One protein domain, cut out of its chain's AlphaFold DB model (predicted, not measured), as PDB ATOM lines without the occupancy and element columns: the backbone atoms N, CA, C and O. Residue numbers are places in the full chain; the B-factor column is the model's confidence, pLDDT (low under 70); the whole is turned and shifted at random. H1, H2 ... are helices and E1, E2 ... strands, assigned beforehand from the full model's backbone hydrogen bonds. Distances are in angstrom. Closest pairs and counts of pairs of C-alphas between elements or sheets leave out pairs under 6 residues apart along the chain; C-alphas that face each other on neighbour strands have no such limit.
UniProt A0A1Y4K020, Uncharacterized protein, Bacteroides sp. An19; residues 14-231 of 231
ATOM      1  N   GLU A  14     185.418 231.269 265.739       94.69
ATOM      2  CA  GLU A  14     184.548 232.422 265.554       94.69
ATOM      3  C   GLU A  14     184.553 233.314 266.790       94.69
ATOM      4  O   GLU A  14     184.232 232.862 267.891       94.69
ATOM      5  N   ILE A  15     184.896 234.587 266.595       95.38
ATOM      6  CA  ILE A  15     184.779 235.638 267.609       95.38
ATOM      7  C   ILE A  15     183.524 236.431 267.302       95.38
ATOM      8  O   ILE A  15     183.363 236.953 266.196       95.38
ATOM      9  N   LYS A  16     182.658 236.571 268.297       95.94
ATOM     10  CA  LYS A  16     181.484 237.428 268.204       95.94
ATOM     11  C   LYS A  16     181.774 238.777 268.851       95.94
ATOM     12  O   LYS A  16     182.554 238.860 269.801       95.94
ATOM     13  N   MET A  17     181.233 239.851 268.284       95.25
ATOM     14  CA  MET A  17     181.581 241.219 268.658       95.25
ATOM     15  C   MET A  17     180.377 242.141 268.596       95.25
ATOM     16  O   MET A  17     179.632 242.128 267.624       95.25
ATOM     17  N   ASN A  18     180.277 243.033 269.571       95.94
ATOM     18  CA  ASN A  18     179.416 244.203 269.518       95.94
ATOM     19  C   ASN A  18     180.297 245.433 269.331       95.94
ATOM     20  O   ASN A  18     181.139 245.702 270.189       95.94
ATOM     21  N   ILE A  19     180.119 246.163 268.230       94.69
ATOM     22  CA  ILE A  19     180.886 247.379 267.945       94.69
ATOM     23  C   ILE A  19     179.961 248.591 267.912       94.69
ATOM     24  O   ILE A  19     178.929 248.575 267.240       94.69
ATOM     25  N   THR A  20     180.355 249.654 268.607       95.94
ATOM     26  CA  THR A  20     179.660 250.943 268.661       95.94
ATOM     27  C   THR A  20     180.536 252.018 268.010       95.94
ATOM     28  O   THR A  20     181.531 252.431 268.611       95.94
ATOM     29  N   PRO A  21     180.208 252.477 266.789       94.69
ATOM     30  CA  PRO A  21     180.913 253.573 266.126       94.69
ATOM     31  C   PRO A  21     180.743 254.910 266.854       94.69
ATOM     32  O   PRO A  21     179.776 255.103 267.597       94.69
ATOM     33  N   TYR A  22     181.613 255.881 266.568       94.94
ATOM     34  CA  TYR A  22     181.442 257.247 267.066       94.94
ATOM     35  C   TYR A  22     180.099 257.835 266.609       94.94
ATOM     36  O   TYR A  22     179.839 257.951 265.410       94.94
ATOM     37  N   GLY A  23     179.243 258.207 267.568       92.62
ATOM     38  CA  GLY A  23     177.904 258.744 267.296       92.62
ATOM     39  C   GLY A  23     176.935 257.751 266.639       92.62
ATOM     40  O   GLY A  23     175.882 258.167 266.160       92.62
ATOM     41  N   GLY A  24     177.292 256.463 266.585       92.44
ATOM     42  CA  GLY A  24     176.511 255.408 265.947       92.44
ATOM     43  C   GLY A  24     175.795 254.496 266.941       92.44
ATOM     44  O   GLY A  24     175.869 254.662 268.158       92.44
ATOM     45  N   THR A  25     175.102 253.496 266.401       93.56
ATOM     46  CA  THR A  25     174.457 252.437 267.183       93.56
ATOM     47  C   THR A  25     175.326 251.191 267.237       93.56
ATOM     48  O   THR A  25     176.036 250.867 266.283       93.56
ATOM     49  N   THR A  26     175.228 250.452 268.341       94.94
ATOM     50  CA  THR A  26     175.894 249.157 268.480       94.94
ATOM     51  C   THR A  26     175.371 248.171 267.443       94.94
ATOM     52  O   THR A  26     174.162 247.978 267.329       94.94
ATOM     53  N   THR A  27     176.288 247.544 266.714       93.19
ATOM     54  CA  THR A  27     175.997 246.498 265.730       93.19
ATOM     55  C   THR A  27     176.790 245.241 266.068       93.19
ATOM     56  O   THR A  27     177.927 245.323 266.540       93.19
ATOM     57  N   GLU A  28     176.174 244.085 265.846       93.38
ATOM     58  CA  GLU A  28     176.772 242.776 266.084       93.38
ATOM     59  C   GLU A  28     177.505 242.273 264.831       93.38
ATOM     60  O   GLU A  28     177.004 242.394 263.713       93.38
ATOM     61  N   TYR A  29     178.684 241.685 265.023       93.19
ATOM     62  CA  TYR A  29     179.523 241.119 263.970       93.19
ATOM     63  C   TYR A  29     180.142 239.793 264.418       93.19
ATOM     64  O   TYR A  29     180.399 239.584 265.604       93.19
ATOM     65  N   THR A  30     180.482 238.945 263.447       94.25
ATOM     66  CA  THR A  30     181.247 237.710 263.669       94.25
ATOM     67  C   THR A  30     182.517 237.725 262.825       94.25
ATOM     68  O   THR A  30     182.454 237.939 261.615       94.25
ATOM     69  N   LEU A  31     183.674 237.515 263.449       94.19
ATOM     70  CA  LEU A  31     184.925 237.197 262.760       94.19
ATOM     71  C   LEU A  31     185.078 235.684 262.691       94.19
ATOM     72  O   LEU A  31     184.933 235.026 263.717       94.19
ATOM     73  N   THR A  32     185.446 235.157 261.529       94.69
ATOM     74  CA  THR A  32     185.744 233.731 261.342       94.69
ATOM     75  C   THR A  32     187.200 233.562 260.927       94.69
ATOM     76  O   THR A  32     187.659 234.192 259.969       94.69
ATOM     77  N   TYR A  33     187.942 232.717 261.639       93.38
ATOM     78  CA  TYR A  33     189.323 232.392 261.308       93.38
ATOM     79  C   TYR A  33     189.368 231.357 260.187       93.38
ATOM     80  O   TYR A  33     188.702 230.321 260.254       93.38
ATOM     81  N   GLN A  34     190.134 231.633 259.138       94.44
ATOM     82  CA  GLN A  34     190.313 230.722 258.016       94.44
ATOM     83  C   GLN A  34     191.666 230.958 257.339       94.44
ATOM     84  O   GLN A  34     191.998 232.090 256.979       94.44
ATOM     85  N   ASN A  35     192.427 229.884 257.113       91.12
ATOM     86  CA  ASN A  35     193.701 229.893 256.391       91.12
ATOM     87  C   ASN A  35     194.684 230.947 256.931       91.12
ATOM     88  O   ASN A  35     195.265 231.726 256.169       91.12
ATOM     89  N   GLY A  36     194.837 231.023 258.254       88.81
ATOM     90  CA  GLY A  36     195.774 231.954 258.887       88.81
ATOM     91  C   GLY A  36     195.253 233.384 259.077       88.81
ATOM     92  O   GLY A  36     195.977 234.211 259.628       88.81
ATOM     93  N   ASN A  37     194.031 233.695 258.630       90.56
ATOM     94  CA  ASN A  37     193.496 235.058 258.589       90.56
ATOM     95  C   ASN A  37     192.101 235.152 259.220       90.56
ATOM     96  O   ASN A  37     191.301 234.221 259.137       90.56
ATOM     97  N   TRP A  38     191.788 236.310 259.803       91.75
ATOM     98  CA  TRP A  38     190.440 236.639 260.265       91.75
ATOM     99  C   TRP A  38     189.636 237.274 259.140       91.75
ATOM    100  O   TRP A  38     190.050 238.280 258.567       91.75
ATOM    101  N   ASN A  39     188.475 236.697 258.848       89.44
ATOM    102  CA  ASN A  39     187.587 237.150 257.790       89.44
ATOM    103  C   ASN A  39     186.250 237.615 258.366       89.44
ATOM    104  O   ASN A  39     185.778 237.115 259.388       89.44
ATOM    105  N   ASN A  40     185.627 238.561 257.673       82.19
ATOM    106  CA  ASN A  40     184.276 239.034 257.937       82.19
ATOM    107  C   ASN A  40     183.643 239.450 256.610       82.19
ATOM    108  O   ASN A  40     184.301 240.085 255.790       82.19
ATOM    109  N   THR A  41     182.376 239.113 256.395       65.69
ATOM    110  CA  THR A  41     181.651 239.451 255.160       65.69
ATOM    111  C   THR A  41     180.737 240.675 255.294       65.69
ATOM    112  O   THR A  41     180.180 241.123 254.298       65.69
ATOM    113  N   ALA A  42     180.580 241.223 256.500       73.00
ATOM    114  CA  ALA A  42     179.581 242.226 256.871       73.00
ATOM    115  C   ALA A  42     180.132 243.466 257.612       73.00
ATOM    116  O   ALA A  42     179.360 244.371 257.928       73.00
ATOM    117  N   LEU A  43     181.435 243.543 257.906       74.44
ATOM    118  CA  LEU A  43     182.070 244.725 258.501       74.44
ATOM    119  C   LEU A  43     182.056 245.865 257.471       74.44
ATOM    120  O   LEU A  43     182.864 245.897 256.547       74.44
ATOM    121  N   GLY A  44     181.079 246.761 257.612       72.56
ATOM    122  CA  GLY A  44     180.931 247.956 256.785       72.56
ATOM    123  C   GLY A  44     181.850 249.105 257.209       72.56
ATOM    124  O   GLY A  44     182.679 248.972 258.109       72.56
ATOM    125  N   GLU A  45     181.678 250.259 256.563       83.94
ATOM    126  CA  GLU A  45     182.373 251.493 256.939       83.94
ATOM    127  C   GLU A  45     181.993 251.931 258.361       83.94
ATOM    128  O   GLU A  45     180.829 251.869 258.761       83.94
ATOM    129  N   MET A  46     182.984 252.386 259.130       87.12
ATOM    130  CA  MET A  46     182.816 252.743 260.536       87.12
ATOM    131  C   MET A  46     183.487 254.071 260.865       87.12
ATOM    132  O   MET A  46     184.662 254.280 260.562       87.12
ATOM    133  N   THR A  47     182.758 254.945 261.558       92.31
ATOM    134  CA  THR A  47     183.322 256.179 262.113       92.31
ATOM    135  C   THR A  47     184.097 255.871 263.391       92.31
ATOM    136  O   THR A  47     183.533 255.371 264.367       92.31
ATOM    137  N   LEU A  48     185.388 256.197 263.386       93.75
ATOM    138  CA  LEU A  48     186.275 256.083 264.541       93.75
ATOM    139  C   LEU A  48     186.299 257.392 265.366       93.75
ATOM    140  O   LEU A  48     186.053 258.460 264.802       93.75
ATOM    141  N   PRO A  49     186.644 257.343 266.669       94.69
ATOM    142  CA  PRO A  49     186.916 256.138 267.452       94.69
ATOM    143  C   PRO A  49     185.640 255.327 267.713       94.69
ATOM    144  O   PRO A  49     184.568 255.888 267.906       94.69
ATOM    145  N   ALA A  50     185.760 254.007 267.738       94.75
ATOM    146  CA  ALA A  50     184.665 253.103 268.088       94.75
ATOM    147  C   ALA A  50     184.990 252.347 269.381       94.75
ATOM    148  O   ALA A  50     186.131 252.365 269.844       94.75
ATOM    149  N   THR A  51     184.009 251.666 269.966       96.38
ATOM    150  CA  THR A  51     184.232 250.723 271.072       96.38
ATOM    151  C   THR A  51     183.781 249.327 270.688       96.38
ATOM    152  O   THR A  51     182.784 249.181 269.989       96.38
ATOM    153  N   VAL A  52     184.479 248.305 271.174       95.62
ATOM    154  CA  VAL A  52     184.166 246.897 270.926       95.62
ATOM    155  C   VAL A  52     184.118 246.091 272.218       95.62
ATOM    156  O   VAL A  52     184.959 246.249 273.101       95.62
ATOM    157  N   ASN A  53     183.132 245.202 272.277       97.06
ATOM    158  CA  ASN A  53     183.012 244.113 273.237       97.06
ATOM    159  C   ASN A  53     183.054 242.808 272.443       97.06
ATOM    160  O   ASN A  53     182.091 242.499 271.739       97.06
ATOM    161  N   ALA A  54     184.167 242.078 272.501       96.69
ATOM    162  CA  ALA A  54     184.371 240.848 271.739       96.69
ATOM    163  C   ALA A  54     184.541 239.636 272.656       96.69
ATOM    164  O   ALA A  54     185.111 239.748 273.744       96.69
ATOM    165  N   TRP A  55     184.059 238.478 272.208       96.75
ATOM    166  CA  TRP A  55     184.128 237.233 272.961       96.75
ATOM    167  C   TRP A  55     184.300 236.005 272.077       96.75
ATOM    168  O   TRP A  55     183.906 235.974 270.909       96.75
ATOM    169  N   TRP A  56     184.887 234.981 272.682       94.94
ATOM    170  CA  TRP A  56     185.061 233.651 272.130       94.94
ATOM    171  C   TRP A  56     184.732 232.612 273.216       94.94
ATOM    172  O   TRP A  56     185.069 232.846 274.379       94.94
ATOM    173  N   PRO A  57     184.102 231.475 272.879       93.50
ATOM    174  CA  PRO A  57     183.622 231.103 271.547       93.50
ATOM    175  C   PRO A  57     182.329 231.839 271.145       93.50
ATOM    176  O   PRO A  57     181.584 232.335 271.989       93.50
ATOM    177  N   ASN A  58     182.045 231.889 269.840       93.75
ATOM    178  CA  ASN A  58     180.732 232.271 269.313       93.75
ATOM    179  C   ASN A  58     179.723 231.117 269.474       93.75
ATOM    180  O   ASN A  58     179.487 230.336 268.552       93.75
ATOM    181  N   THR A  59     179.145 230.986 270.663       91.12
ATOM    182  CA  THR A  59     178.122 229.981 270.987       91.12
ATOM    183  C   THR A  59     176.961 230.620 271.748       91.12
ATOM    184  O   THR A  59     177.073 231.723 272.281       91.12
ATOM    185  N   ASN A  60     175.815 229.935 271.818       90.44
ATOM    186  CA  ASN A  60     174.604 230.480 272.455       90.44
ATOM    187  C   ASN A  60     174.740 230.663 273.977       90.44
ATOM    188  O   ASN A  60     173.981 231.414 274.587       90.44
ATOM    189  N   ASN A  61     175.680 229.955 274.595       88.94
ATOM    190  CA  ASN A  61     175.966 229.965 276.026       88.94
ATOM    191  C   ASN A  61     177.081 230.953 276.424       88.94
ATOM    192  O   ASN A  61     177.431 231.010 277.606       88.94
ATOM    193  N   ALA A  62     177.624 231.717 275.469       92.38
ATOM    194  CA  ALA A  62     178.700 232.677 275.684       92.38
ATOM    195  C   ALA A  62     178.319 234.085 275.190       92.38
ATOM    196  O   ALA A  62     177.814 234.276 274.082       92.38
ATOM    197  N   SER A  63     178.611 235.087 276.011       94.75
ATOM    198  CA  SER A  63     178.583 236.507 275.668       94.75
ATOM    199  C   SER A  63     179.875 237.181 276.132       94.75
ATOM    200  O   SER A  63     180.770 236.545 276.691       94.75
ATOM    201  N   HIS A  64     179.986 238.489 275.917       94.69
ATOM    202  CA  HIS A  64     181.083 239.268 276.478       94.69
ATOM    203  C   HIS A  64     181.028 239.359 278.015       94.69
ATOM    204  O   HIS A  64     182.060 239.467 278.668       94.69
ATOM    205  N   GLU A  65     179.842 239.271 278.613       91.00
ATOM    206  CA  GLU A  65     179.623 239.445 280.051       91.00
ATOM    207  C   GLU A  65     179.482 238.126 280.811       91.00
ATOM    208  O   GLU A  65     179.732 238.100 282.020       91.00
ATOM    209  N   LYS A  66     179.048 237.055 280.135       89.75
ATOM    210  CA  LYS A  66     178.665 235.793 280.769       89.75
ATOM    211  C   LYS A  66     179.043 234.568 279.940       89.75
ATOM    212  O   LYS A  66     178.905 234.559 278.723       89.75
ATOM    213  N   PHE A  67     179.378 233.493 280.642       88.94
ATOM    214  CA  PHE A  67     179.485 232.143 280.108       88.94
ATOM    215  C   PHE A  67     178.746 231.144 281.000       88.94
ATOM    216  O   PHE A  67     178.771 231.247 282.225       88.94
ATOM    217  N   THR A  68     178.081 230.170 280.384       88.75
ATOM    218  CA  THR A  68     177.495 229.006 281.067       88.75
ATOM    219  C   THR A  68     178.003 227.755 280.374       88.75
ATOM    220  O   THR A  68     178.032 227.743 279.151       88.75
ATOM    221  N   TYR A  69     178.376 226.698 281.088       86.25
ATOM    222  CA  TYR A  69     178.735 225.447 280.416       86.25
ATOM    223  C   TYR A  69     177.539 224.873 279.643       86.25
ATOM    224  O   TYR A  69     176.405 224.913 280.120       86.25
ATOM    225  N   GLU A  70     177.791 224.322 278.454       81.44
ATOM    226  CA  GLU A  70     176.815 223.514 277.711       81.44
ATOM    227  C   GLU A  70     176.676 222.148 278.395       81.44
ATOM    228  O   GLU A  70     177.251 221.148 277.969       81.44
ATOM    229  N   ASN A  71     175.956 222.106 279.515       77.50
ATOM    230  CA  ASN A  71     175.828 220.888 280.295       77.50
ATOM    231  C   ASN A  71     174.704 219.987 279.780       77.50
ATOM    232  O   ASN A  71     173.617 220.433 279.410       77.50
ATOM    233  N   VAL A  72     174.948 218.680 279.815       71.44
ATOM    234  CA  VAL A  72     173.862 217.706 279.769       71.44
ATOM    235  C   VAL A  72     173.272 217.689 281.167       71.44
ATOM    236  O   VAL A  72     173.933 217.266 282.118       71.44
ATOM    237  N   GLN A  73     172.054 218.214 281.307       64.56
ATOM    238  CA  GLN A  73     171.353 218.151 282.580       64.56
ATOM    239  C   GLN A  73     171.077 216.680 282.904       64.56
ATOM    240  O   GLN A  73     170.258 216.033 282.256       64.56
ATOM    241  N   ASP A  74     171.788 216.172 283.902       58.53
ATOM    242  CA  ASP A  74     171.530 214.874 284.506       58.53
ATOM    243  C   ASP A  74     170.696 215.071 285.782       58.53
ATOM    244  O   ASP A  74     170.459 216.190 286.251       58.53
ATOM    245  N   THR A  75     170.231 213.960 286.334       57.91
ATOM    246  CA  THR A  75     169.718 213.863 287.692       57.91
ATOM    247  C   THR A  75     170.677 214.502 288.694       57.91
ATOM    248  O   THR A  75     171.897 214.359 288.622       57.91
ATOM    249  N   TRP A  76     170.099 215.240 289.638       63.31
ATOM    250  CA  TRP A  76     170.846 215.822 290.739       63.31
ATOM    251  C   TRP A  76     171.465 214.714 291.583       63.31
ATOM    252  O   TRP A  76     170.751 213.813 292.030       63.31
ATOM    253  N   TYR A  77     172.767 214.803 291.839       70.00
ATOM    254  CA  TYR A  77     173.429 213.927 292.796       70.00
ATOM    255  C   TYR A  77     174.285 214.734 293.762       70.00
ATOM    256  O   TYR A  77     174.830 215.785 293.423       70.00
ATOM    257  N   GLN A  78     174.379 214.229 294.988       68.06
ATOM    258  CA  GLN A  78     175.214 214.824 296.017       68.06
ATOM    259  C   GLN A  78     176.575 214.157 296.031       68.06
ATOM    260  O   GLN A  78     176.676 212.930 296.032       68.06
ATOM    261  N   ILE A  79     177.624 214.965 296.123       66.44
ATOM    262  CA  ILE A  79     178.951 214.456 296.457       66.44
ATOM    263  C   ILE A  79     179.119 214.563 297.962       66.44
ATOM    264  O   ILE A  79     179.092 215.663 298.517       66.44
ATOM    265  N   ASN A  80     179.230 213.406 298.616       63.03
ATOM    266  CA  ASN A  80     179.406 213.267 300.065       63.03
ATOM    267  C   ASN A  80     178.369 214.030 300.917       63.03
ATOM    268  O   ASN A  80     178.649 214.389 302.056       63.03
ATOM    269  N   GLY A  81     177.170 214.290 300.381       61.16
ATOM    270  CA  GLY A  81     176.118 215.045 301.075       61.16
ATOM    271  C   GLY A  81     176.349 216.561 301.162       61.16
ATOM    272  O   GLY A  81     175.653 217.227 301.925       61.16
ATOM    273  N   MET A  82     177.329 217.109 300.429       57.94
ATOM    274  CA  MET A  82     177.808 218.490 300.618       57.94
ATOM    275  C   MET A  82     177.386 219.462 299.507       57.94
ATOM    276  O   MET A  82     177.138 220.633 299.788       57.94
ATOM    277  N   ALA A  83     177.302 219.002 298.255       67.06
ATOM    278  CA  ALA A  83     177.000 219.852 297.104       67.06
ATOM    279  C   ALA A  83     176.096 219.136 296.097       67.06
ATOM    280  O   ALA A  83     176.381 218.002 295.709       67.06
ATOM    281  N   ASP A  84     175.040 219.822 295.661       74.06
ATOM    282  CA  ASP A  84     174.133 219.351 294.619       74.06
ATOM    283  C   ASP A  84     174.752 219.619 293.233       74.06
ATOM    284  O   ASP A  84     174.877 220.774 292.804       74.06
ATOM    285  N   ILE A  85     175.147 218.552 292.534       78.50
ATOM    286  CA  ILE A  85     175.665 218.611 291.162       78.50
ATOM    287  C   ILE A  85     174.496 218.563 290.178       78.50
ATOM    288  O   ILE A  85     173.654 217.671 290.249       78.50
ATOM    289  N   ASN A  86     174.454 219.510 289.243       78.62
ATOM    290  CA  ASN A  86     173.430 219.611 288.210       78.62
ATOM    291  C   ASN A  86     174.040 219.399 286.823       78.62
ATOM    292  O   ASN A  86     174.301 220.352 286.080       78.62
ATOM    293  N   GLY A  87     174.205 218.128 286.472       85.38
ATOM    294  CA  GLY A  87     174.652 217.703 285.154       85.38
ATOM    295  C   GLY A  87     176.162 217.704 284.957       85.38
ATOM    296  O   GLY A  87     176.945 217.978 285.870       85.38
ATOM    297  N   SER A  88     176.531 217.383 283.720       88.06
ATOM    298  CA  SER A  88     177.908 217.151 283.301       88.06
ATOM    299  C   SER A  88     178.269 217.963 282.062       88.06
ATOM    300  O   SER A  88     177.437 218.192 281.181       88.06
ATOM    301  N   MET A  89     179.526 218.386 281.978       90.94
ATOM    302  CA  MET A  89     180.123 218.984 280.783       90.94
ATOM    303  C   MET A  89     181.330 218.160 280.356       90.94
ATOM    304  O   MET A  89     182.217 217.870 281.159       90.94
ATOM    305  N   SER A  90     181.412 217.827 279.070       92.81
ATOM    306  CA  SER A  90     182.582 217.140 278.536       92.81
ATOM    307  C   SER A  90     183.623 218.109 277.986       92.81
ATOM    308  O   SER A  90     183.324 218.921 277.117       92.81
ATOM    309  N   GLN A  91     184.861 217.951 278.441       94.31
ATOM    310  CA  GLN A  91     186.072 218.546 277.872       94.31
ATOM    311  C   GLN A  91     187.060 217.454 277.424       94.31
ATOM    312  O   GLN A  91     188.240 217.713 277.240       94.31
ATOM    313  N   ASN A  92     186.597 216.212 277.250       94.00
ATOM    314  CA  ASN A  92     187.451 215.030 277.081       94.00
ATOM    315  C   ASN A  92     188.113 214.872 275.699       94.00
ATOM    316  O   ASN A  92     188.836 213.903 275.468       94.00
ATOM    317  N   THR A  93     187.881 215.804 274.778       92.62
ATOM    318  CA  THR A  93     188.574 215.885 273.489       92.62
ATOM    319  C   THR A  93     189.217 217.255 273.346       92.62
ATOM    320  O   THR A  93     188.763 218.224 273.950       92.62
ATOM    321  N   VAL A  94     190.256 217.365 272.513       88.75
ATOM    322  CA  VAL A  94     190.943 218.648 272.270       88.75
ATOM    323  C   VAL A  94     189.967 219.728 271.788       88.75
ATOM    324  O   VAL A  94     190.059 220.874 272.225       88.75
ATOM    325  N   ASP A  95     188.999 219.366 270.942       87.50
ATOM    326  CA  ASP A  95     187.992 220.296 270.426       87.50
ATOM    327  C   ASP A  95     186.990 220.766 271.487       87.50
ATOM    328  O   ASP A  95     186.616 221.939 271.501       87.50
ATOM    329  N   LEU A  96     186.557 219.878 272.382       90.88
ATOM    330  CA  LEU A  96     185.645 220.244 273.468       90.88
ATOM    331  C   LEU A  96     186.366 221.041 274.562       90.88
ATOM    332  O   LEU A  96     185.831 222.031 275.061       90.88
ATOM    333  N   TYR A  97     187.599 220.647 274.888       90.81
ATOM    334  CA  TYR A  97     188.461 221.355 275.830       90.81
ATOM    335  C   TYR A  97     188.706 222.792 275.382       90.81
ATOM    336  O   TYR A  97     188.407 223.720 276.129       90.81
ATOM    337  N   ARG A  98     189.163 222.991 274.137       87.19
ATOM    338  CA  ARG A  98     189.424 224.342 273.624       87.19
ATOM    339  C   ARG A  98     188.148 225.177 273.623       87.19
ATOM    340  O   ARG A  98     188.178 226.286 274.122       87.19
ATOM    341  N   ARG A  99     187.017 224.645 273.131       87.50
ATOM    342  CA  ARG A  99     185.725 225.363 273.059       87.50
ATOM    343  C   ARG A  99     185.147 225.732 274.419       87.50
ATOM    344  O   ARG A  99     184.241 226.553 274.478       87.50
ATOM    345  N   SER A 100     185.666 225.150 275.491       89.31
ATOM    346  CA  SER A 100     185.276 225.511 276.848       89.31
ATOM    347  C   SER A 100     186.033 226.725 277.387       89.31
ATOM    348  O   SER A 100     185.664 227.213 278.445       89.31
ATOM    349  N   ASP A 101     187.064 227.223 276.698       90.56
ATOM    350  CA  ASP A 101     187.896 228.343 277.145       90.56
ATOM    351  C   ASP A 101     187.264 229.703 276.819       90.56
ATOM    352  O   ASP A 101     187.482 230.286 275.762       90.56
ATOM    353  N   TRP A 102     186.437 230.228 277.718       92.12
ATOM    354  CA  TRP A 102     185.807 231.524 277.495       92.12
ATOM    355  C   TRP A 102     186.816 232.676 277.583       92.12
ATOM    356  O   TRP A 102     187.453 232.894 278.619       92.12
ATOM    357  N   MET A 103     186.906 233.464 276.511       92.81
ATOM    358  CA  MET A 103     187.788 234.620 276.410       92.81
ATOM    359  C   MET A 103     187.025 235.868 275.980       92.81
ATOM    360  O   MET A 103     186.175 235.810 275.091       92.81
ATOM    361  N   THR A 104     187.359 237.025 276.555       95.25
ATOM    362  CA  THR A 104     186.736 238.304 276.173       95.25
ATOM    363  C   THR A 104     187.738 239.448 276.157       95.25
ATOM    364  O   THR A 104     188.756 239.403 276.851       95.25
ATOM    365  N   THR A 105     187.460 240.497 275.384       95.50
ATOM    366  CA  THR A 105     188.168 241.779 275.520       95.50
ATOM    367  C   THR A 105     187.864 242.434 276.868       95.50
ATOM    368  O   THR A 105     187.038 241.951 277.644       95.50
ATOM    369  N   ASP A 106     188.523 243.550 277.170       92.75
ATOM    370  CA  ASP A 106     188.018 244.441 278.214       92.75
ATOM    371  C   ASP A 106     186.748 245.157 277.734       92.75
ATOM    372  O   ASP A 106     186.537 245.348 276.529       92.75
ATOM    373  N   VAL A 107     185.915 245.568 278.693       92.12
ATOM    374  CA  VAL A 107     184.663 246.279 278.419       92.12
ATOM    375  C   VAL A 107     184.952 247.596 277.704       92.12
ATOM    376  O   VAL A 107     185.748 248.408 278.172       92.12
ATOM    377  N   ASN A 108     184.252 247.822 276.595       93.81
ATOM    378  CA  ASN A 108     184.332 248.993 275.730       93.81
ATOM    379  C   ASN A 108     185.763 249.286 275.257       93.81
ATOM    380  O   ASN A 108     186.204 250.439 275.260       93.81
ATOM    381  N   THR A 109     186.484 248.243 274.833       95.62
ATOM    382  CA  THR A 109     187.825 248.377 274.247       95.62
ATOM    383  C   THR A 109     187.775 249.355 273.069       95.62
ATOM    384  O   THR A 109     186.938 249.210 272.181       95.62
ATOM    385  N   GLN A 110     188.636 250.376 273.052       95.06
ATOM    386  CA  GLN A 110     188.627 251.385 271.990       95.06
ATOM    387  C   GLN A 110     189.266 250.869 270.697       95.06
ATOM    388  O   GLN A 110     190.328 250.252 270.710       95.06
ATOM    389  N   ILE A 111     188.651 251.217 269.570       93.44
ATOM    390  CA  ILE A 111     189.200 251.080 268.224       93.44
ATOM    391  C   ILE A 111     189.525 252.486 267.731       93.44
ATOM    392  O   ILE A 111     188.630 253.310 267.535       93.44
ATOM    393  N   THR A 112     190.808 252.771 267.534       91.19
ATOM    394  CA  THR A 112     191.294 254.097 267.110       91.19
ATOM    395  C   THR A 112     191.956 254.084 265.736       91.19
ATOM    396  O   THR A 112     192.324 255.138 265.225       91.19
ATOM    397  N   SER A 113     192.118 252.908 265.130       88.38
ATOM    398  CA  SER A 113     192.738 252.718 263.819       88.38
ATOM    399  C   SER A 113     191.842 251.917 262.885       88.38
ATOM    400  O   SER A 113     190.968 251.177 263.324       88.38
ATOM    401  N   SER A 114     192.109 252.029 261.583       83.69
ATOM    402  CA  SER A 114     191.454 251.221 260.550       83.69
ATOM    403  C   SER A 114     191.806 249.731 260.633       83.69
ATOM    404  O   SER A 114     191.035 248.897 260.169       83.69
ATOM    405  N   ALA A 115     192.947 249.381 261.232       84.75
ATOM    406  CA  ALA A 115     193.272 248.002 261.575       84.75
ATOM    407  C   ALA A 115     192.620 247.630 262.915       84.75
ATOM    408  O   ALA A 115     192.873 248.289 263.928       84.75
ATOM    409  N   LEU A 116     191.814 246.567 262.917       86.69
ATOM    410  CA  LEU A 116     191.238 245.998 264.130       86.69
ATOM    411  C   LEU A 116     192.241 245.034 264.773       86.69
ATOM    412  O   LEU A 116     192.610 244.024 264.177       86.69
ATOM    413  N   SER A 117     192.660 245.336 265.999       88.12
ATOM    414  CA  SER A 117     193.484 244.454 266.827       88.12
ATOM    415  C   SER A 117     192.799 244.274 268.176       88.12
ATOM    416  O   SER A 117     192.481 245.256 268.845       88.12
ATOM    417  N   LEU A 118     192.530 243.024 268.547       89.94
ATOM    418  CA  LEU A 118     191.812 242.667 269.766       89.94
ATOM    419  C   LEU A 118     192.713 241.828 270.662       89.94
ATOM    420  O   LEU A 118     193.341 240.879 270.199       89.94
ATOM    421  N   ASN A 119     192.728 242.156 271.950       91.44
ATOM    422  CA  ASN A 119     193.358 241.336 272.974       91.44
ATOM    423  C   ASN A 119     192.258 240.663 273.801       91.44
ATOM    424  O   ASN A 119     191.555 241.342 274.552       91.44
ATOM    425  N   LEU A 120     192.088 239.351 273.629       91.88
ATOM    426  CA  LEU A 120     191.145 238.568 274.419       91.88
ATOM    427  C   LEU A 120     191.862 237.958 275.624       91.88
ATOM    428  O   LEU A 120     192.969 237.440 275.506       91.88
ATOM    429  N   LYS A 121     191.214 238.012 276.785       90.38
ATOM    430  CA  LYS A 121     191.710 237.459 278.045       90.38
ATOM    431  C   LYS A 121     190.887 236.239 278.424       90.38
ATOM    432  O   LYS A 121     189.659 236.320 278.410       90.38
ATOM    433  N   HIS A 122     191.558 235.170 278.838       88.25
ATOM    434  CA  HIS A 122     190.927 234.014 279.470       88.25
ATOM    435  C   HIS A 122     190.138 234.446 280.703       88.25
ATOM    436  O   HIS A 122     190.617 235.237 281.524       88.25
ATOM    437  N   ARG A 123     188.908 233.951 280.812       87.44
ATOM    438  CA  ARG A 123     187.991 234.273 281.908       87.44
ATOM    439  C   ARG A 123     187.738 233.088 282.830       87.44
ATOM    440  O   ARG A 123     187.078 233.267 283.841       87.44
ATOM    441  N   LEU A 124     188.247 231.901 282.512       86.06
ATOM    442  CA  LEU A 124     188.123 230.694 283.331       86.06
ATOM    443  C   LEU A 124     189.463 230.313 283.967       86.06
ATOM    444  O   LEU A 124     190.523 230.778 283.550       86.06
ATOM    445  N   CYS A 125     189.414 229.445 284.973       83.62
ATOM    446  CA  CYS A 125     190.599 228.866 285.592       83.62
ATOM    447  C   CYS A 125     190.943 227.541 284.914       83.62
ATOM    448  O   CYS A 125     190.106 226.645 284.840       83.62
ATOM    449  N   LYS A 126     192.192 227.374 284.486       86.75
ATOM    450  CA  LYS A 126     192.711 226.071 284.071       86.75
ATOM    451  C   LYS A 126     193.197 225.298 285.294       86.75
ATOM    452  O   LYS A 126     194.017 225.798 286.062       86.75
ATOM    453  N   VAL A 127     192.728 224.066 285.444       85.38
ATOM    454  CA  VAL A 127     193.218 223.116 286.447       85.38
ATOM    455  C   VAL A 127     193.881 221.958 285.731       85.38
ATOM    456  O   VAL A 127     193.323 221.417 284.781       85.38
ATOM    457  N   THR A 128     195.049 221.550 286.219       86.94
ATOM    458  CA  THR A 128     195.741 220.352 285.745       86.94
ATOM    459  C   THR A 128     196.176 219.509 286.935       86.94
ATOM    460  O   THR A 128     196.903 219.987 287.805       86.94
ATOM    461  N   VAL A 129     195.755 218.246 286.962       86.94
ATOM    462  CA  VAL A 129     196.181 217.255 287.956       86.94
ATOM    463  C   VAL A 129     197.071 216.234 287.265       86.94
ATOM    464  O   VAL A 129     196.638 215.578 286.320       86.94
ATOM    465  N   LYS A 130     198.317 216.108 287.727       88.19
ATOM    466  CA  LYS A 130     199.300 215.142 287.220       88.19
ATOM    467  C   LYS A 130     199.404 213.957 288.175       88.19
ATOM    468  O   LYS A 130     199.645 214.158 289.362       88.19
ATOM    469  N   ILE A 131     199.274 212.743 287.650       86.19
ATOM    470  CA  ILE A 131     199.425 211.505 288.418       86.19
ATOM    471  C   ILE A 131     200.874 211.034 288.302       86.19
ATOM    472  O   ILE A 131     201.326 210.667 287.220       86.19
ATOM    473  N   VAL A 132     201.611 211.075 289.413       83.81
ATOM    474  CA  VAL A 132     203.060 210.784 289.445       83.81
ATOM    475  C   VAL A 132     203.404 209.355 289.869       83.81
ATOM    476  O   VAL A 132     204.546 208.933 289.728       83.81
ATOM    477  N   GLY A 133     202.428 208.600 290.368       82.56
ATOM    478  CA  GLY A 133     202.607 207.218 290.800       82.56
ATOM    479  C   GLY A 133     201.449 206.742 291.670       82.56
ATOM    480  O   GLY A 133     200.600 207.539 292.072       82.56
ATOM    481  N   PHE A 134     201.439 205.442 291.957       83.38
ATOM    482  CA  PHE A 134     200.485 204.797 292.853       83.38
ATOM    483  C   PHE A 134     201.262 204.030 293.920       83.38
ATOM    484  O   PHE A 134     202.028 203.121 293.602       83.38
ATOM    485  N   GLU A 135     201.094 204.410 295.183       82.44
ATOM    486  CA  GLU A 135     201.733 203.725 296.307       82.44
ATOM    487  C   GLU A 135     200.809 202.639 296.856       82.44
ATOM    488  O   GLU A 135     199.646 202.904 297.138       82.44
ATOM    489  N   GLY A 136     201.326 201.420 297.032       80.81
ATOM    490  CA  GLY A 136     200.560 200.300 297.593       80.81
ATOM    491  C   GLY A 136     199.880 199.387 296.569       80.81
ATOM    492  O   GLY A 136     199.225 198.432 296.974       80.81
ATOM    493  N   TRP A 137     200.077 199.623 295.268       80.06
ATOM    494  CA  TRP A 137     199.663 198.708 294.200       80.06
ATOM    495  C   TRP A 137     200.874 198.024 293.555       80.06
ATOM    496  O   TRP A 137     201.873 198.678 293.255       80.06
ATOM    497  N   ASP A 138     200.762 196.720 293.282       83.19
ATOM    498  CA  ASP A 138     201.802 195.939 292.587       83.19
ATOM    499  C   ASP A 138     201.980 196.368 291.117       83.19
ATOM    500  O   ASP A 138     203.056 196.227 290.532       83.19
ATOM    501  N   THR A 139     200.922 196.912 290.512       84.69
ATOM    502  CA  THR A 139     200.905 197.497 289.166       84.69
ATOM    503  C   THR A 139     200.049 198.752 289.167       84.69
ATOM    504  O   THR A 139     199.059 198.794 289.892       84.69
ATOM    505  N   ASN A 140     200.360 199.734 288.315       85.00
ATOM    506  CA  ASN A 140     199.544 200.944 288.195       85.00
ATOM    507  C   ASN A 140     198.069 200.580 287.924       85.00
ATOM    508  O   ASN A 140     197.795 199.981 286.878       85.00
ATOM    509  N   PRO A 141     197.136 200.915 288.830       89.25
ATOM    510  CA  PRO A 141     195.723 200.663 288.618       89.25
ATOM    511  C   PRO A 141     195.170 201.536 287.489       89.25
ATOM    512  O   PRO A 141     195.708 202.597 287.154       89.25
ATOM    513  N   THR A 142     194.047 201.101 286.925       89.88
ATOM    514  CA  THR A 142     193.275 201.912 285.983       89.88
ATOM    515  C   THR A 142     192.423 202.908 286.760       89.88
ATOM    516  O   THR A 142     191.640 202.521 287.623       89.88
ATOM    517  N   MET A 143     192.556 204.192 286.430       90.44
ATOM    518  CA  MET A 143     191.647 205.232 286.906       90.44
ATOM    519  C   MET A 143     190.474 205.382 285.938       90.44
ATOM    520  O   MET A 143     190.669 205.565 284.736       90.44
ATOM    521  N   GLU A 144     189.260 205.373 286.474       92.56
ATOM    522  CA  GLU A 144     188.010 205.544 285.734       92.56
ATOM    523  C   GLU A 144     187.193 206.715 286.298       92.56
ATOM    524  O   GLU A 144     187.534 207.296 287.327       92.56
ATOM    525  N   ASN A 145     186.119 207.100 285.599       91.50
ATOM    526  CA  ASN A 145     185.154 208.121 286.040       91.50
ATOM    527  C   ASN A 145     185.779 209.433 286.543       91.50
ATOM    528  O   ASN A 145     185.280 210.051 287.481       91.50
ATOM    529  N   ILE A 146     186.856 209.878 285.896       92.62
ATOM    530  CA  ILE A 146     187.537 211.110 286.276       92.62
ATOM    531  C   ILE A 146     186.596 212.307 286.072       92.62
ATOM    532  O   ILE A 146     186.055 212.497 284.978       92.62
ATOM    533  N   ARG A 147     186.402 213.113 287.120       91.62
ATOM    534  CA  ARG A 147     185.584 214.335 287.125       91.62
ATOM    535  C   ARG A 147     186.292 215.448 287.872       91.62
ATOM    536  O   ARG A 147     186.825 215.198 288.947       91.62
ATOM    537  N   PHE A 148     186.255 216.663 287.335       89.56
ATOM    538  CA  PHE A 148     186.509 217.892 288.087       89.56
ATOM    539  C   PHE A 148     185.187 218.563 288.442       89.56
ATOM    540  O   PHE A 148     184.181 218.313 287.784       89.56
ATOM    541  N   PHE A 149     185.184 219.424 289.455       84.31
ATOM    542  CA  PHE A 149     183.974 220.130 289.869       84.31
ATOM    543  C   PHE A 149     184.178 221.637 289.860       84.31
ATOM    544  O   PHE A 149     185.261 222.148 290.144       84.31
ATOM    545  N   GLY A 150     183.112 222.354 289.527       82.19
ATOM    546  CA  GLY A 150     183.098 223.808 289.526       82.19
ATOM    547  C   GLY A 150     181.678 224.353 289.504       82.19
ATOM    548  O   GLY A 150     180.704 223.606 289.588       82.19
ATOM    549  N   LYS A 151     181.558 225.674 289.391       81.75
ATOM    550  CA  LYS A 151     180.274 226.344 289.139       81.75
ATOM    551  C   LYS A 151     179.905 226.252 287.658       81.75
ATOM    552  O   LYS A 151     180.776 226.343 286.798       81.75
ATOM    553  N   ASP A 152     178.612 226.122 287.372       82.06
ATOM    554  CA  ASP A 152     178.057 225.969 286.021       82.06
ATOM    555  C   ASP A 152     178.136 227.238 285.151       82.06
ATOM    556  O   ASP A 152     177.908 227.179 283.942       82.06
ATOM    557  N   ASN A 153     178.475 228.383 285.746       81.69
ATOM    558  CA  ASN A 153     178.567 229.661 285.056       81.69
ATOM    559  C   ASN A 153     179.706 230.548 285.570       81.69
ATOM    560  O   ASN A 153     180.277 230.324 286.642       81.69
ATOM    561  N   ASN A 154     180.010 231.577 284.779       79.19
ATOM    562  CA  ASN A 154     180.901 232.665 285.140       79.19
ATOM    563  C   ASN A 154     180.385 233.995 284.565       79.19
ATOM    564  O   ASN A 154     179.933 234.038 283.421       79.19
ATOM    565  N   ASN A 155     180.467 235.079 285.342       81.25
ATOM    566  CA  ASN A 155     180.020 236.420 284.946       81.25
ATOM    567  C   ASN A 155     181.103 237.454 285.285       81.25
ATOM    568  O   ASN A 155     181.640 237.434 286.393       81.25
ATOM    569  N   LEU A 156     181.351 238.422 284.398       76.31
ATOM    570  CA  LEU A 156     182.330 239.493 284.650       76.31
ATOM    571  C   LEU A 156     181.926 240.443 285.789       76.31
ATOM    572  O   LEU A 156     182.785 241.069 286.402       76.31
ATOM    573  N   SER A 157     180.631 240.563 286.087       69.88
ATOM    574  CA  SER A 157     180.114 241.448 287.139       69.88
ATOM    575  C   SER A 157     180.347 240.928 288.560       69.88
ATOM    576  O   SER A 157     180.049 241.639 289.516       69.88
ATOM    577  N   GLY A 158     180.789 239.675 288.723       60.12
ATOM    578  CA  GLY A 158     180.921 239.039 290.035       60.12
ATOM    579  C   GLY A 158     179.590 238.836 290.776       60.12
ATOM    580  O   GLY A 158     179.586 238.313 291.887       60.12
ATOM    581  N   THR A 159     178.442 239.201 290.194       55.22
ATOM    582  CA  THR A 159     177.131 238.980 290.814       55.22
ATOM    583  C   THR A 159     176.717 237.517 290.686       55.22
ATOM    584  O   THR A 159     176.560 236.985 289.583       55.22
ATOM    585  N   ALA A 160     176.524 236.879 291.842       49.88
ATOM    586  CA  ALA A 160     176.013 235.524 291.954       49.88
ATOM    587  C   ALA A 160     174.555 235.471 291.474       49.88
ATOM    588  O   ALA A 160     173.620 235.766 292.217       49.88
ATOM    589  N   THR A 161     174.331 235.044 290.234       54.16
ATOM    590  CA  THR A 161     173.167 234.183 289.987       54.16
ATOM    591  C   THR A 161     173.334 232.917 290.828       54.16
ATOM    592  O   THR A 161     174.484 232.541 291.055       54.16
ATOM    593  N   PRO A 162     172.262 232.251 291.300       57.00
ATOM    594  CA  PRO A 162     172.404 230.978 292.003       57.00
ATOM    595  C   PRO A 162     173.102 229.983 291.070       57.00
ATOM    596  O   PRO A 162     172.490 229.412 290.171       57.00
ATOM    597  N   SER A 163     174.418 229.875 291.223       63.28
ATOM    598  CA  SER A 163     175.290 229.048 290.408       63.28
ATOM    599  C   SER A 163     175.188 227.637 290.942       63.28
ATOM    600  O   SER A 163     175.474 227.409 292.122       63.28
ATOM    601  N   LYS A 164     174.749 226.714 290.092       77.69
ATOM    602  CA  LYS A 164     174.721 225.296 290.437       77.69
ATOM    603  C   LYS A 164     176.125 224.733 290.259       77.69
ATOM    604  O   LYS A 164     176.936 225.297 289.521       77.69
ATOM    605  N   TYR A 165     176.419 223.632 290.934       81.38
ATOM    606  CA  TYR A 165     177.654 222.910 290.673       81.38
ATOM    607  C   TYR A 165     177.491 222.017 289.453       81.38
ATOM    608  O   TYR A 165     176.392 221.551 289.148       81.38
ATOM    609  N   ILE A 166     178.594 221.786 288.761       84.88
ATOM    610  CA  ILE A 166     178.666 220.940 287.579       84.88
ATOM    611  C   ILE A 166     179.864 220.003 287.714       84.88
ATOM    612  O   ILE A 166     180.891 220.393 288.280       84.88
ATOM    613  N   ASP A 167     179.732 218.787 287.187       88.88
ATOM    614  CA  ASP A 167     180.884 217.925 286.956       88.88
ATOM    615  C   ASP A 167     181.452 218.115 285.542       88.88
ATOM    616  O   ASP A 167     180.753 218.385 284.564       88.88
ATOM    617  N   ILE A 168     182.770 218.050 285.441       91.69
ATOM    618  CA  ILE A 168     183.508 218.320 284.218       91.69
ATOM    619  C   ILE A 168     184.345 217.089 283.920       91.69
ATOM    620  O   ILE A 168     185.203 216.707 284.714       91.69
ATOM    621  N   ILE A 169     184.103 216.459 282.774       94.56
ATOM    622  CA  ILE A 169     184.908 215.339 282.285       94.56
ATOM    623  C   ILE A 169     186.166 215.943 281.647       94.56
ATOM    624  O   ILE A 169     186.046 216.583 280.598       94.56
ATOM    625  N   PRO A 170     187.356 215.799 282.256       95.19
ATOM    626  CA  PRO A 170     188.539 216.518 281.808       95.19
ATOM    627  C   PRO A 170     189.150 215.898 280.549       95.19
ATOM    628  O   PRO A 170     188.911 214.735 280.214       95.19
ATOM    629  N   LEU A 171     190.009 216.669 279.886       95.56
ATOM    630  CA  LEU A 171     190.910 216.164 278.859       95.56
ATOM    631  C   LEU A 171     192.042 215.376 279.521       95.56
ATOM    632  O   LEU A 171     192.769 215.916 280.356       95.56
ATOM    633  N   GLN A 172     192.231 214.123 279.116       94.75
ATOM    634  CA  GLN A 172     193.433 213.371 279.460       94.75
ATOM    635  C   GLN A 172     194.575 213.773 278.521       94.75
ATOM    636  O   GLN A 172     194.425 213.756 277.299       94.75
ATOM    637  N   ILE A 173     195.723 214.115 279.095       90.88
ATOM    638  CA  ILE A 173     196.947 214.465 278.377       90.88
ATOM    639  C   ILE A 173     198.121 213.648 278.917       90.88
ATOM    640  O   ILE A 173     198.128 213.233 280.077       90.88
ATOM    641  N   THR A 174     199.139 213.456 278.084       88.62
ATOM    642  CA  THR A 174     200.443 212.947 278.522       88.62
ATOM    643  C   THR A 174     201.392 214.126 278.670       88.62
ATOM    644  O   THR A 174     201.534 214.934 277.751       88.62
ATOM    645  N   THR A 175     202.020 214.255 279.832       83.81
ATOM    646  CA  THR A 175     202.973 215.330 280.119       83.81
ATOM    647  C   THR A 175     204.333 215.062 279.470       83.81
ATOM    648  O   THR A 175     204.637 213.951 279.039       83.81
ATOM    649  N   THR A 176     205.192 216.084 279.413       83.75
ATOM    650  CA  THR A 176     206.546 215.980 278.835       83.75
ATOM    651  C   THR A 176     207.454 214.997 279.577       83.75
ATOM    652  O   THR A 176     208.360 214.429 278.975       83.75
ATOM    653  N   ASP A 177     207.195 214.768 280.864       86.31
ATOM    654  CA  ASP A 177     207.847 213.761 281.706       86.31
ATOM    655  C   ASP A 177     207.123 212.396 281.682       86.31
ATOM    656  O   ASP A 177     207.373 211.556 282.539       86.31
ATOM    657  N   ASN A 178     206.256 212.165 280.687       86.00
ATOM    658  CA  ASN A 178     205.559 210.905 280.407       86.00
ATOM    659  C   ASN A 178     204.621 210.411 281.526       86.00
ATOM    660  O   ASN A 178     204.427 209.207 281.698       86.00
ATOM    661  N   HIS A 179     204.015 211.340 282.266       87.25
ATOM    662  CA  HIS A 179     202.946 211.042 283.215       87.25
ATOM    663  C   HIS A 179     201.574 211.299 282.592       87.25
ATOM    664  O   HIS A 179     201.414 212.129 281.693       87.25
ATOM    665  N   THR A 180     200.556 210.617 283.111       90.19
ATOM    666  CA  THR A 180     199.164 210.949 282.807       90.19
ATOM    667  C   THR A 180     198.764 212.189 283.598       90.19
ATOM    668  O   THR A 180     198.968 212.262 284.812       90.19
ATOM    669  N   ALA A 181     198.157 213.159 282.923       91.25
ATOM    670  CA  ALA A 181     197.519 214.296 283.562       91.25
ATOM    671  C   ALA A 181     196.107 214.513 283.020       91.25
ATOM    672  O   ALA A 181     195.771 214.117 281.906       91.25
ATOM    673  N   TYR A 182     195.287 215.167 283.829       92.81
ATOM    674  CA  TYR A 182     193.923 215.542 283.494       92.81
ATOM    675  C   TYR A 182     193.807 217.055 283.592       92.81
ATOM    676  O   TYR A 182     194.222 217.637 284.596       92.81
ATOM    677  N   THR A 183     193.282 217.695 282.550       92.38
ATOM    678  CA  THR A 183     193.158 219.153 282.480       92.38
ATOM    679  C   THR A 183     191.745 219.580 282.105       92.38
ATOM    680  O   THR A 183     191.094 218.934 281.283       92.38
ATOM    681  N   ALA A 184     191.264 220.663 282.710       92.19
ATOM    682  CA  ALA A 184     189.978 221.266 282.377       92.19
ATOM    683  C   ALA A 184     189.966 222.770 282.680       92.19
ATOM    684  O   ALA A 184     190.687 223.241 283.564       92.19
ATOM    685  N   PHE A 185     189.094 223.500 281.989       89.19
ATOM    686  CA  PHE A 185     188.694 224.852 282.363       89.19
ATOM    687  C   PHE A 185     187.496 224.799 283.308       89.19
ATOM    688  O   PHE A 185     186.454 224.244 282.953       89.19
ATOM    689  N   ILE A 186     187.629 225.406 284.484       86.94
ATOM    690  CA  ILE A 186     186.591 225.532 285.512       86.94
ATOM    691  C   ILE A 186     186.242 227.010 285.742       86.94
ATOM    692  O   ILE A 186     187.053 227.900 285.472       86.94
ATOM    693  N   SER A 187     185.051 227.291 286.274       81.44
ATOM    694  CA  SER A 187     184.660 228.661 286.633       81.44
ATOM    695  C   SER A 187     185.658 229.296 287.612       81.44
ATOM    696  O   SER A 187     186.084 228.663 288.582       81.44
ATOM    697  N   SER A 188     186.013 230.559 287.349       68.69
ATOM    698  CA  SER A 188     186.945 231.361 288.153       68.69
ATOM    699  C   SER A 188     186.280 232.071 289.335       68.69
ATOM    700  O   SER A 188     186.910 232.902 289.987       68.69
ATOM    701  N   TYR A 189     184.988 231.832 289.554       66.81
ATOM    702  CA  TYR A 189     184.227 232.515 290.588       66.81
ATOM    703  C   TYR A 189     184.707 232.108 291.988       66.81
ATOM    704  O   TYR A 189     185.062 230.954 292.217       66.81
ATOM    705  N   ASP A 190     184.664 233.056 292.926       53.62
ATOM    706  CA  ASP A 190     185.094 232.865 294.311       53.62
ATOM    707  C   ASP A 190     184.414 231.639 294.962       53.62
ATOM    708  O   ASP A 190     183.184 231.460 294.911       53.62
ATOM    709  N   TYR A 191     185.235 230.776 295.560       55.19
ATOM    710  CA  TYR A 191     184.799 229.628 296.357       55.19
ATOM    711  C   TYR A 191     184.617 230.006 297.842       55.19
ATOM    712  O   TYR A 191     184.427 229.130 298.685       55.19
ATOM    713  N   SER A 192     184.639 231.305 298.175       42.31
ATOM    714  CA  SER A 192     184.456 231.825 299.531       42.31
ATOM    715  C   SER A 192     183.178 231.292 300.185       42.31
ATOM    716  O   SER A 192     182.071 231.489 299.672       42.31
ATOM    717  N   GLY A 193     183.328 230.655 301.347       47.34
ATOM    718  CA  GLY A 193     182.218 230.209 302.195       47.34
ATOM    719  C   GLY A 193     181.593 228.865 301.816       47.34
ATOM    720  O   GLY A 193     180.537 228.527 302.348       47.34
ATOM    721  N   ILE A 194     182.210 228.095 300.916       50.59
ATOM    722  CA  ILE A 194     181.675 226.803 300.482       50.59
ATOM    723  C   ILE A 194     182.335 225.677 301.280       50.59
ATOM    724  O   ILE A 194     183.554 225.536 301.306       50.59
ATOM    725  N   TYR A 195     181.497 224.847 301.895       52.12
ATOM    726  CA  TYR A 195     181.841 223.511 302.365       52.12
ATOM    727  C   TYR A 195     182.525 222.734 301.227       52.12
ATOM    728  O   TYR A 195     181.879 222.381 300.249       52.12
ATOM    729  N   ILE A 196     183.843 222.565 301.356       58.12
ATOM    730  CA  ILE A 196     184.834 221.998 300.428       58.12
ATOM    731  C   ILE A 196     184.230 221.245 299.223       58.12
ATOM    732  O   ILE A 196     184.017 220.032 299.272       58.12
ATOM    733  N   LEU A 197     183.976 221.952 298.113       64.88
ATOM    734  CA  LEU A 197     183.734 221.284 296.833       64.88
ATOM    735  C   LEU A 197     185.030 220.544 296.464       64.88
ATOM    736  O   LEU A 197     186.098 221.170 296.457       64.88
ATOM    737  N   PRO A 198     184.990 219.233 296.185       69.69
ATOM    738  CA  PRO A 198     186.195 218.533 295.788       69.69
ATOM    739  C   PRO A 198     186.724 219.079 294.468       69.69
ATOM    740  O   PRO A 198     185.962 219.510 293.609       69.69
ATOM    741  N   LEU A 199     188.040 219.047 294.296       77.94
ATOM    742  CA  LEU A 199     188.661 219.411 293.028       77.94
ATOM    743  C   LEU A 199     188.401 218.340 291.979       77.94
ATOM    744  O   LEU A 199     188.070 218.649 290.838       77.94
ATOM    745  N   MET A 200     188.598 217.083 292.377       85.94
ATOM    746  CA  MET A 200     188.595 215.935 291.488       85.94
ATOM    747  C   MET A 200     187.993 214.718 292.185       85.94
ATOM    748  O   MET A 200     188.228 214.490 293.370       85.94
ATOM    749  N   LYS A 201     187.257 213.915 291.424       88.12
ATOM    750  CA  LYS A 201     186.822 212.563 291.775       88.12
ATOM    751  C   LYS A 201     187.322 211.601 290.705       88.12
ATOM    752  O   LYS A 201     187.374 211.961 289.529       88.12
ATOM    753  N   PHE A 202     187.666 210.389 291.104       90.62
ATOM    754  CA  PHE A 202     187.958 209.281 290.201       90.62
ATOM    755  C   PHE A 202     187.621 207.953 290.882       90.62
ATOM    756  O   PHE A 202     187.465 207.905 292.098       90.62
ATOM    757  N   THR A 203     187.522 206.881 290.108       91.00
ATOM    758  CA  THR A 203     187.268 205.526 290.606       91.00
ATOM    759  C   THR A 203     188.491 204.650 290.330       91.00
ATOM    760  O   THR A 203     189.024 204.678 289.221       91.00
ATOM    761  N   ILE A 204     188.932 203.867 291.316       89.69
ATOM    762  CA  ILE A 204     189.905 202.772 291.158       89.69
ATOM    763  C   ILE A 204     189.289 201.531 291.799       89.69
ATOM    764  O   ILE A 204     188.790 201.613 292.915       89.69
ATOM    765  N   ASP A 205     189.295 200.394 291.101       88.31
ATOM    766  CA  ASP A 205     188.803 199.109 291.625       88.31
ATOM    767  C   ASP A 205     187.384 199.185 292.234       88.31
ATOM    768  O   ASP A 205     187.078 198.569 293.252       88.31
ATOM    769  N   SER A 206     186.487 199.943 291.586       88.06
ATOM    770  CA  SER A 206     185.111 200.232 292.048       88.06
ATOM    771  C   SER A 206     185.001 201.058 293.339       88.06
ATOM    772  O   SER A 206     183.906 201.185 293.889       88.06
ATOM    773  N   VAL A 207     186.102 201.640 293.815       86.00
ATOM    774  CA  VAL A 207     186.140 202.566 294.949       86.00
ATOM    775  C   VAL A 207     186.309 203.987 294.428       86.00
ATOM    776  O   VAL A 207     187.202 204.269 293.630       86.00
ATOM    777  N   ASP A 208     185.435 204.883 294.878       85.88
ATOM    778  CA  ASP A 208     185.530 206.305 294.568       85.88
ATOM    779  C   ASP A 208     186.542 206.988 295.489       85.88
ATOM    780  O   ASP A 208     186.463 206.879 296.709       85.88
ATOM    781  N   TYR A 209     187.449 207.744 294.884       83.88
ATOM    782  CA  TYR A 209     188.442 208.572 295.548       83.88
ATOM    783  C   TYR A 209     188.181 210.034 295.232       83.88
ATOM    784  O   TYR A 209     187.811 210.400 294.109       83.88
ATOM    785  N   ILE A 210     188.401 210.881 296.231       80.25
ATOM    786  CA  ILE A 210     188.162 212.313 296.133       80.25
ATOM    787  C   ILE A 210     189.434 213.065 296.514       80.25
ATOM    788  O   ILE A 210     190.071 212.786 297.528       80.25
ATOM    789  N   ILE A 211     189.789 214.044 295.685       76.38
ATOM    790  CA  ILE A 211     190.845 215.011 295.959       76.38
ATOM    791  C   ILE A 211     190.174 216.331 296.301       76.38
ATOM    792  O   ILE A 211     189.533 216.961 295.455       76.38
ATOM    793  N   TYR A 212     190.361 216.773 297.537       69.00
ATOM    794  CA  TYR A 212     189.951 218.100 297.968       69.00
ATOM    795  C   TYR A 212     191.038 219.132 297.665       69.00
ATOM    796  O   TYR A 212     192.234 218.857 297.782       69.00
ATOM    797  N   THR A 213     190.617 220.343 297.301       55.81
ATOM    798  CA  THR A 213     191.494 221.509 297.442       55.81
ATOM    799  C   THR A 213     191.452 222.001 298.891       55.81
ATOM    800  O   THR A 213     190.422 221.863 299.550       55.81
ATOM    801  N   PRO A 214     192.543 222.573 299.425       47.78
ATOM    802  CA  PRO A 214     192.478 223.367 300.643       47.78
ATOM    803  C   PRO A 214     191.569 224.585 300.417       47.78
ATOM    804  O   PRO A 214     191.374 225.013 299.282       47.78
ATOM    805  N   GLU A 215     191.060 225.163 301.509       44.94
ATOM    806  CA  GLU A 215     190.029 226.224 301.559       44.94
ATOM    807  C   GLU A 215     190.271 227.457 300.658       44.94
ATOM    808  O   GLU A 215     189.353 228.241 300.445       44.94
ATOM    809  N   ASN A 216     191.476 227.632 300.102       41.75
ATOM    810  CA  ASN A 216     191.794 228.649 299.104       41.75
ATOM    811  C   ASN A 216     192.521 228.034 297.898       41.75
ATOM    812  O   ASN A 216     193.700 227.690 297.976       41.75
ATOM    813  N   ILE A 217     191.827 227.968 296.757       45.88
ATOM    814  CA  ILE A 217     192.388 227.595 295.445       45.88
ATOM    815  C   ILE A 217     193.210 228.756 294.859       45.88
ATOM    816  O   ILE A 217     194.065 228.541 294.012       45.88
ATOM    817  N   GLY A 218     193.018 229.988 295.333       40.44
ATOM    818  CA  GLY A 218     193.791 231.147 294.903       40.44
ATOM    819  C   GLY A 218     193.208 232.465 295.395       40.44
ATOM    820  O   GLY A 218     192.081 232.506 295.875       40.44
ATOM    821  N   ASN A 219     193.971 233.548 295.254       38.16
ATOM    822  CA  ASN A 219     193.499 234.915 295.478       38.16
ATOM    823  C   ASN A 219     193.753 235.706 294.186       38.16
ATOM    824  O   ASN A 219     194.874 235.688 293.678       38.16
ATOM    825  N   ASN A 220     192.733 236.356 293.621       36.44
ATOM    826  CA  ASN A 220     192.837 237.108 292.357       36.44
ATOM    827  C   ASN A 220     193.384 236.306 291.150       36.44
ATOM    828  O   ASN A 220     194.160 236.836 290.358       36.44
ATOM    829  N   GLY A 221     192.993 235.037 290.992       34.69
ATOM    830  CA  GLY A 221     193.319 234.253 289.788       34.69
ATOM    831  C   GLY A 221     194.678 233.538 289.785       34.69
ATOM    832  O   GLY A 221     195.091 233.056 288.734       34.69
ATOM    833  N   PHE A 222     195.361 233.421 290.930       32.50
ATOM    834  CA  PHE A 222     196.602 232.641 291.055       32.50
ATOM    835  C   PHE A 222     196.428 231.412 291.951       32.50
ATOM    836  O   PHE A 222     196.105 231.558 293.128       32.50
ATOM    837  N   LEU A 223     196.702 230.220 291.403       40.12
ATOM    838  CA  LEU A 223     196.774 228.958 292.146       40.12
ATOM    839  C   LEU A 223     198.016 228.928 293.050       40.12
ATOM    840  O   LEU A 223     199.140 229.085 292.574       40.12
ATOM    841  N   VAL A 224     197.825 228.701 294.351       37.12
ATOM    842  CA  VAL A 224     198.922 228.417 295.296       37.12
ATOM    843  C   VAL A 224     199.189 226.909 295.282       37.12
ATOM    844  O   VAL A 224     198.257 226.135 295.126       37.12
ATOM    845  N   SER A 225     200.449 226.481 295.415       35.91
ATOM    846  CA  SER A 225     200.839 225.063 295.527       35.91
ATOM    847  C   SER A 225     199.973 224.314 296.552       35.91
ATOM    848  O   SER A 225     199.836 224.758 297.691       35.91
ATOM    849  N   ILE A 226     199.401 223.178 296.137       44.75
ATOM    850  CA  ILE A 226     198.483 222.366 296.942       44.75
ATOM    851  C   ILE A 226     199.137 221.019 297.268       44.75
ATOM    852  O   ILE A 226     199.646 220.342 296.375       44.75
ATOM    853  N   GLN A 227     199.080 220.612 298.538       36.38
ATOM    854  CA  GLN A 227     199.283 219.224 298.965       36.38
ATOM    855  C   GLN A 227     197.901 218.545 298.995       36.38
ATOM    856  O   GLN A 227     197.079 218.921 299.835       36.38
ATOM    857  N   PRO A 228     197.586 217.624 298.068       41.25
ATOM    858  CA  PRO A 228     196.297 216.942 298.069       41.25
ATOM    859  C   PRO A 228     196.189 215.996 299.272       41.25
ATOM    860  O   PRO A 228     197.116 215.244 299.558       41.25
ATOM    861  N   HIS A 229     195.036 216.005 299.945       39.88
ATOM    862  CA  HIS A 229     194.636 214.932 300.852       39.88
ATOM    863  C   HIS A 229     193.656 214.035 300.095       39.88
ATOM    864  O   HIS A 229     192.638 214.519 299.596       39.88
ATOM    865  N   VAL A 230     193.974 212.746 299.994       45.16
ATOM    866  CA  VAL A 230     193.061 211.730 299.459       45.16
ATOM    867  C   VAL A 230     192.317 211.139 300.652       45.16
ATOM    868  O   VAL A 230     192.952 210.738 301.628       45.16
ATOM    869  N   SER A 231     190.988 211.176 300.621       51.44
ATOM    870  CA  SER A 231     190.111 210.554 301.626       51.44
ATOM    871  C   SER A 231     189.363 209.383 301.023       51.44
ATOM    872  O   SER A 231     188.860 209.591 299.892       51.44
TER     873      SER A 231
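What this domain is: This is residues 14 to 231 of the 231 residues of an uncharacterized protein of Bacteroides sp. An19 (UniProt A0A1Y4K020). Two lobes make an elongated body: the larger is a sandwich, in which the curled six-strand sheet E6, E7, E12, E10, E15, E16 stands partly face to face with the three-strand sheet E9, E14, E13, with the short helix H1 beside it; the smaller is one curled sheet of five strands, E3, E2, E1, E4, E8. The short strand pair E5 and E11 lies between the lobes, and residues 134 to 140 stick out at the far end of the sandwich. The printed part has 218 residues, in the order E1 to E7, H1, E8 to E16; the class is mostly strand, though under half of the residues are in named elements. The six-strand sheet is mixed and the other sheets are antiparallel. The whole is only just compact, close to loose, with a radius of gyration of the C-alphas of 20.4 A and spans of 68 by 38 by 32 A.

How they stand to each other: The largest sheet runs E6 (residues 77 to 79), E7 (83 to 90), E12 (165 to 169), E10 (144 to 151), E15 (198 to 204), E16 (207 to 212); it is strongly twisted and curled like part of a barrel, its curl 136 degrees. E6 and E7 form a hairpin, with N 85 and O 77 at 2.9 A, and E7 bends by 62 degrees at residue 86. E7 and E12 are parallel, with N 86 and O 165 at 2.8 A. E12 and E10 are antiparallel, with N 168 and O 148 at 2.7 A, as are E10 and E15, with N 147 and O 201 at 2.8 A. E15 and E16 form a hairpin, with N 209 and O 202 at 2.8 A. This sheet makes a sandwich, two sheets face to face, with E9 (125 to 131), E14 (180 to 186), E13 (171 to 174): the facing parts are 9.9 A centre to centre and their strands at 41 degrees. The closest C-alphas of E10 and E14 are those of Gly 150 and Ile 186, 5.6 A apart. E9 and E14 are antiparallel, with N 127 and O 184 at 2.9 A; E13 and E14 form a hairpin, with N 173 and O 181 at 2.8 A. H1 (94 to 99) is on this smaller sheet at a height of 7.6 A, over none of its strands, with the C-alphas of Tyr 97 and Leu 171 closest to E13 at 6.5 A; its O i to N i+4 pairs are within hydrogen-bond range. E10 runs on into E11 (153 to 155), antiparallel to E5 (66 to 68), with N 67 and O 154 at 2.9 A. In the five-strand sheet, E1 (14 to 20), E2 (27 to 34) and E3 (37 to 39) form a meander, each strand the antiparallel neighbour of the one before; with E4 (50 to 56), antiparallel to E1, they make a Greek key. N 17 and O 29 of E1 and E2 are 2.8 A apart, N 34 and O 37 of E2 and E3 2.8 A, and N 18 and O 53 of E1 and E4 2.9 A. E8 (109 to 111) is the edge strand beside E4, with N 52 and O 109 at 2.8 A. E1 and E10, for instance, are apart.

Where its parts are: E1 begins at C-alpha 14 (184.548, 232.422, 265.554) and is 19.4 A long. E2 is 22.7 A, E4 19.9 A, E7 19.6 A, E9 19.7 A, E10 22.5 A and E14 19.4 A long. H1 is 8.5 A long and begins at C-alpha 94 (190.943, 218.648, 272.270). E16, 16.3 A long, ends at C-alpha 212 (189.951, 218.100, 297.968).

The domain as a whole: The two C-alphas farthest apart, those of Gly 23 and Asp 138, are 71.8 A apart. The printed part has no cut and ends at residue 231, the chain's last. The links E8 to E9, E9 to E10 and E14 to E15 are long. Residues 213 to 231 hold no named element, but residues 229 to 230 pair antiparallel with residues 211 to 212 of E16. The mean pLDDT of the printed part is 80.6, and 49 residues are under 70, among them residues 188 to 198 and 212 to 231.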